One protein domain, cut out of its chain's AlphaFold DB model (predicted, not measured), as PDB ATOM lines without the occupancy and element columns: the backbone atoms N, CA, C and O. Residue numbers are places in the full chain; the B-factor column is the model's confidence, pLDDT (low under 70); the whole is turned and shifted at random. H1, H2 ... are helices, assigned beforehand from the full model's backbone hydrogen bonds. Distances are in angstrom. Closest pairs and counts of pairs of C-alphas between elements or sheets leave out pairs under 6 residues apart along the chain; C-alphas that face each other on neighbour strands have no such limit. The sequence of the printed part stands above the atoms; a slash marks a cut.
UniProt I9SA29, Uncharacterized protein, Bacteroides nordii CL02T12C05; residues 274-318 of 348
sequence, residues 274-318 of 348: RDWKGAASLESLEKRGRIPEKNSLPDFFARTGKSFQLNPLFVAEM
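What this domain is: This is residues 274 to 318 of the 348 residues of an uncharacterized protein of Bacteroides nordii CL02T12C05 (UniProt I9SA29). Picture a string of short helices drawn out along one long axis: H1 near one end, the corner made by H2 and H3 in the middle, and H4 at the other end, apart from the other helices. An unnamed stretch, residues 274 to 281, leads into H1, and another, residues 303 to 311, leads from H3 to H4. The printed part has 45 residues with four named helices, in the order H1, H2, H3, H4, and no named strand; its class is all helix. It is compact, with a radius of gyration of the C-alphas of 10.6 A, yet elongated in outline, spanning 32 by 17 by 16 A.

Where its parts are: Start at C-alpha 274, at (398.553, 79.490, 71.871). Find C-alpha 282 at (385.888, 77.404, 83.530); from there H1 runs through residues 282 to 287, 8.7 A long. H2 is residues 292 to 295, 5.5 A, and H3 is residues 297 to 302, 8.9 A. H4, residues 312 to 318, runs 9.7 A and ends at C-alpha 318, (407.886, 87.898, 81.818).

How they stand to each other: Look first at H2 and H3, which touch only at the corner by their link; their closest C-alphas, of Glu 293 and Phe 300, are 4.6 A apart. H1 is close to H2 but not clearly touching, with the closest C-alphas, of Leu 285 and Pro 292, 6.9 A apart. H1 and H3 are also close but not clearly touching, at 7.7 A between the closest C-alphas, of Leu 282 and Ala 302; their lines are only just about perpendicular, at 71 degrees. H4 is apart from H1, H2 and H3. In H1, H3 and H4 every O i to N i+4 pair is within hydrogen-bond range; H2 is too short for such a pair.

The domain as a whole: The two farthest C-alphas, of Lys 287 and Glu 317, are 33.0 A apart. The printed part has no cut. The links H1 to H2 and H2 to H3 are tight, and H3 to H4 is short. Look for pLDDT under 70 at residues 291 to 294 and 303 to 308; the mean of the printed part is 74.6.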
ATOM      1  N   ARG A 274     400.021  79.565  71.965       78.81
ATOM      2  CA  ARG A 274     398.553  79.490  71.871       78.81
ATOM      3  C   ARG A 274     397.838  80.482  72.782       78.81
ATOM      4  O   ARG A 274     396.632  80.655  72.624       78.81
ATOM      5  N   ASP A 275     398.556  81.140  73.685       80.62
ATOM      6  CA  ASP A 275     397.961  81.973  74.730       80.62
ATOM      7  C   ASP A 275     397.307  83.250  74.173       80.62
ATOM      8  O   ASP A 275     396.462  83.849  74.834       80.62
ATOM      9  N   TRP A 276     397.613  83.628  72.921       76.94
ATOM     10  CA  TRP A 276     396.925  84.718  72.213       76.94
ATOM     11  C   TRP A 276     395.416  84.485  72.074       76.94
ATOM     12  O   TRP A 276     394.667  85.451  71.946       76.94
ATOM     13  N   LYS A 277     394.969  83.220  72.112       77.31
ATOM     14  CA  LYS A 277     393.550  82.846  72.036       77.31
ATOM     15  C   LYS A 277     392.768  83.213  73.301       77.31
ATOM     16  O   LYS A 277     391.542  83.158  73.275       77.31
ATOM     17  N   GLY A 278     393.456  83.596  74.379       77.88
ATOM     18  CA  GLY A 278     392.845  83.914  75.664       77.88
ATOM     19  C   GLY A 278     392.452  82.674  76.467       77.88
ATOM     20  O   GLY A 278     392.753  81.538  76.094       77.88
ATOM     21  N   ALA A 279     391.812  82.916  77.610       78.06
ATOM     22  CA  ALA A 279     391.389  81.866  78.527       78.06
ATOM     23  C   ALA A 279     390.153  81.113  78.019       78.06
ATOM     24  O   ALA A 279     389.221  81.711  77.478       78.06
ATOM     25  N   ALA A 280     390.119  79.803  78.253       74.44
ATOM     26  CA  ALA A 280     388.915  79.004  78.075       74.44
ATOM     27  C   ALA A 280     387.924  79.247  79.229       74.44
ATOM     28  O   ALA A 280     388.311  79.626  80.336       74.44
ATOM     29  N   SER A 281     386.626  79.002  79.000       74.69
ATOM     30  CA  SER A 281     385.637  79.091  80.082       74.69
ATOM     31  C   SER A 281     385.891  78.007  81.132       74.69
ATOM     32  O   SER A 281     386.222  76.869  80.780       74.69
ATOM     33  N   LEU A 282     385.697  78.339  82.413       72.56
ATOM     34  CA  LEU A 282     385.888  77.404  83.530       72.56
ATOM     35  C   LEU A 282     385.080  76.112  83.336       72.56
ATOM     36  O   LEU A 282     385.629  75.023  83.461       72.56
ATOM     37  N   GLU A 283     383.830  76.226  82.887       76.44
ATOM     38  CA  GLU A 283     382.960  75.078  82.603       76.44
ATOM     39  C   GLU A 283     383.527  74.161  81.500       76.44
ATOM     40  O   GLU A 283     383.454  72.933  81.581       76.44
ATOM     41  N   SER A 284     384.148  74.735  80.461       75.69
ATOM     42  CA  SER A 284     384.784  73.952  79.395       75.69
ATOM     43  C   SER A 284     386.071  73.259  79.855       75.69
ATOM     44  O   SER A 284     386.397  72.177  79.358       75.69
ATOM     45  N   LEU A 285     386.796  73.854  80.808       73.00
ATOM     46  CA  LEU A 285     387.988  73.264  81.416       73.00
ATOM     47  C   LEU A 285     387.611  72.108  82.345       73.00
ATOM     48  O   LEU A 285     388.224  71.042  82.260       73.00
ATOM     49  N   GLU A 286     386.561  72.276  83.148       74.12
ATOM     50  CA  GLU A 286     386.018  71.227  84.015       74.12
ATOM     51  C   GLU A 286     385.526  70.023  83.208       74.12
ATOM     52  O   GLU A 286     385.944  68.895  83.476       74.12
ATOM     53  N   LYS A 287     384.756  70.258  82.135       79.81
ATOM     54  CA  LYS A 287     384.317  69.205  81.198       79.81
ATOM     55  C   LYS A 287     385.486  68.440  80.563       79.81
ATOM     56  O   LYS A 287     385.345  67.269  80.224       79.81
ATOM     57  N   ARG A 288     386.653  69.078  80.412       73.69
ATOM     58  CA  ARG A 288     387.885  68.470  79.873       73.69
ATOM     59  C   ARG A 288     388.796  67.868  80.951       73.69
ATOM     60  O   ARG A 288     389.901  67.438  80.617       73.69
ATOM     61  N   GLY A 289     388.379  67.855  82.221       71.50
ATOM     62  CA  GLY A 289     389.173  67.338  83.342       71.50
ATOM     63  C   GLY A 289     390.466  68.123  83.584       71.50
ATOM     64  O   GLY A 289     391.479  67.563  84.002       71.50
ATOM     65  N   ARG A 290     390.465  69.412  83.248       70.12
ATOM     66  CA  ARG A 290     391.660  70.238  83.098       70.12
ATOM     67  C   ARG A 290     391.733  71.276  84.215       70.12
ATOM     68  O   ARG A 290     390.799  72.042  84.405       70.12
ATOM     69  N   ILE A 291     392.860  71.326  84.927       69.62
ATOM     70  CA  ILE A 291     393.049  72.240  86.065       69.62
ATOM     71  C   ILE A 291     393.504  73.615  85.538       69.62
ATOM     72  O   ILE A 291     394.596  73.685  84.968       69.62
ATOM     73  N   PRO A 292     392.731  74.705  85.736       64.81
ATOM     74  CA  PRO A 292     393.057  76.033  85.198       64.81
ATOM     75  C   PRO A 292     394.439  76.542  85.628       64.81
ATOM     76  O   PRO A 292     395.188  77.069  84.818       64.81
ATOM     77  N   GLU A 293     394.823  76.263  86.876       68.56
ATOM     78  CA  GLU A 293     396.104  76.646  87.495       68.56
ATOM     79  C   GLU A 293     397.345  76.118  86.763       68.56
ATOM     80  O   GLU A 293     398.453  76.588  87.000       68.56
ATOM     81  N   LYS A 294     397.184  75.079  85.939       65.31
ATOM     82  CA  LYS A 294     398.297  74.297  85.380       65.31
ATOM     83  C   LYS A 294     398.231  74.136  83.869       65.31
ATOM     84  O   LYS A 294     399.074  73.441  83.310       65.31
ATOM     85  N   ASN A 295     397.230  74.722  83.215       71.25
ATOM     86  CA  ASN A 295     397.034  74.544  81.777       71.25
ATOM     87  C   ASN A 295     397.773  75.582  80.953       71.25
ATOM     88  O   ASN A 295     398.669  75.245  80.186       71.25
ATOM     89  N   SER A 296     397.332  76.828  81.053       77.44
ATOM     90  CA  SER A 296     397.837  77.926  80.251       77.44
ATOM     91  C   SER A 296     397.869  79.175  81.108       77.44
ATOM     92  O   SER A 296     397.127  79.294  82.087       77.44
ATOM     93  N   LEU A 297     398.751  80.101  80.752       81.88
ATOM     94  CA  LEU A 297     398.868  81.359  81.468       81.88
ATOM     95  C   LEU A 297     397.551  82.160  81.438       81.88
ATOM     96  O   LEU A 297     397.174  82.692  82.481       81.88
ATOM     97  N   PRO A 298     396.785  82.199  80.327       80.94
ATOM     98  CA  PRO A 298     395.457  82.787  80.358       80.94
ATOM     99  C   PRO A 298     394.498  82.055  81.311       80.94
ATOM    100  O   PRO A 298     393.838  82.689  82.126       80.94
ATOM    101  N   ASP A 299     394.436  80.723  81.283       79.00
ATOM    102  CA  ASP A 299     393.530  79.981  82.176       79.00
ATOM    103  C   ASP A 299     393.866  80.204  83.662       79.00
ATOM    104  O   ASP A 299     392.967  80.234  84.506       79.00
ATOM    105  N   PHE A 300     395.148  80.412  83.981       78.94
ATOM    106  CA  PHE A 300     395.605  80.728  85.334       78.94
ATOM    107  C   PHE A 300     394.964  82.016  85.865       78.94
ATOM    108  O   PHE A 300     394.419  82.028  86.970       78.94
ATOM    109  N   PHE A 301     394.964  83.083  85.064       77.75
ATOM    110  CA  PHE A 301     394.367  84.360  85.455       77.75
ATOM    111  C   PHE A 301     392.825  84.333  85.405       77.75
ATOM    112  O   PHE A 301     392.175  85.173  86.028       77.75
ATOM    113  N   ALA A 302     392.206  83.352  84.727       73.81
ATOM    114  CA  ALA A 302     390.754  83.334  84.434       73.81
ATOM    115  C   ALA A 302     389.904  83.188  85.686       73.81
ATOM    116  O   ALA A 302     388.750  83.612  85.743       73.81
ATOM    117  N   ARG A 303     390.532  82.649  86.726       69.06
ATOM    118  CA  ARG A 303     390.007  82.514  88.080       69.06
ATOM    119  C   ARG A 303     389.592  83.853  88.685       69.06
ATOM    120  O   ARG A 303     388.692  83.881  89.514       69.06
ATOM    121  N   THR A 304     390.201  84.959  88.255       67.19
ATOM    122  CA  THR A 304     389.860  86.316  88.711       67.19
ATOM    123  C   THR A 304     388.555  86.840  88.080       67.19
ATOM    124  O   THR A 304     388.140  87.961  88.359       67.19
ATOM    125  N   GLY A 305     387.876  86.040  87.246       57.12
ATOM    126  CA  GLY A 305     386.519  86.320  86.763       57.12
ATOM    127  C   GLY A 305     386.439  87.247  85.549       57.12
ATOM    128  O   GLY A 305     385.358  87.715  85.205       57.12
ATOM    129  N   LYS A 306     387.565  87.522  84.885       58.91
ATOM    130  CA  LYS A 306     387.613  88.290  83.633       58.91
ATOM    131  C   LYS A 306     388.236  87.417  82.553       58.91
ATOM    132  O   LYS A 306     389.184  86.702  82.839       58.91
ATOM    133  N   SER A 307     387.743  87.457  81.321       58.06
ATOM    134  CA  SER A 307     388.538  86.991  80.186       58.06
ATOM    135  C   SER A 307     389.590  88.065  79.907       58.06
ATOM    136  O   SER A 307     389.256  89.213  79.629       58.06
ATOM    137  N   PHE A 308     390.869  87.734  80.040       63.34
ATOM    138  CA  PHE A 308     391.956  88.644  79.668       63.34
ATOM    139  C   PHE A 308     392.706  88.035  78.485       63.34
ATOM    140  O   PHE A 308     393.032  86.846  78.436       63.34
ATOM    141  N   GLN A 309     392.951  88.881  77.495       71.81
ATOM    142  CA  GLN A 309     393.959  88.633  76.484       71.81
ATOM    143  C   GLN A 309     395.291  89.102  77.067       71.81
ATOM    144  O   GLN A 309     395.365  90.179  77.664       71.81
ATOM    145  N   LEU A 310     396.336  88.281  76.957       76.38
ATOM    146  CA  LEU A 310     397.642  88.647  77.499       76.38
ATOM    147  C   LEU A 310     398.206  89.853  76.742       76.38
ATOM    148  O   LEU A 310     398.275  89.847  75.513       76.38
ATOM    149  N   ASN A 311     398.646  90.870  77.483       80.19
ATOM    150  CA  ASN A 311     399.354  92.001  76.898       80.19
ATOM    151  C   ASN A 311     400.727  91.518  76.383       80.19
ATOM    152  O   ASN A 311     401.503  90.974  77.174       80.19
ATOM    153  N   PRO A 312     401.072  91.725  75.099       79.50
ATOM    154  CA  PRO A 312     402.359  91.297  74.550       79.50
ATOM    155  C   PRO A 312     403.564  91.923  75.266       79.50
ATOM    156  O   PRO A 312     404.611  91.288  75.337       79.50
ATOM    157  N   LEU A 313     403.428  93.126  75.839       81.38
ATOM    158  CA  LEU A 313     404.485  93.753  76.642       81.38
ATOM    159  C   LEU A 313     404.707  93.026  77.966       81.38
ATOM    160  O   LEU A 313     405.848  92.787  78.347       81.38
ATOM    161  N   PHE A 314     403.622  92.620  78.626       83.19
ATOM    162  CA  PHE A 314     403.691  91.829  79.853       83.19
ATOM    163  C   PHE A 314     404.351  90.468  79.597       83.19
ATOM    164  O   PHE A 314     405.199  90.033  80.369       83.19
ATOM    165  N   VAL A 315     404.010  89.812  78.483       83.81
ATOM    166  CA  VAL A 315     404.646  88.545  78.088       83.81
ATOM    167  C   VAL A 315     406.125  88.751  77.755       83.81
ATOM    168  O   VAL A 315     406.952  87.932  78.147       83.81
ATOM    169  N   ALA A 316     406.471  89.844  77.069       83.62
ATOM    170  CA  ALA A 316     407.859  90.172  76.758       83.62
ATOM    171  C   ALA A 316     408.694  90.373  78.033       83.62
ATOM    172  O   ALA A 316     409.765  89.784  78.155       83.62
ATOM    173  N   GLU A 317     408.165  91.126  79.001       86.38
ATOM    174  CA  GLU A 317     408.786  91.339  80.310       86.38
ATOM    175  C   GLU A 317     408.929  90.026  81.095       86.38
ATOM    176  O   GLU A 317     410.019  89.710  81.567       86.38
ATOM    177  N   MET A 318     407.868  89.211  81.158       83.25
ATOM    178  CA  MET A 318     407.886  87.898  81.818       83.25
ATOM    179  C   MET A 318     408.945  86.950  81.249       83.25
ATOM    180  O   MET A 318     409.554  86.184  81.991       83.25
TER     181      MET A 318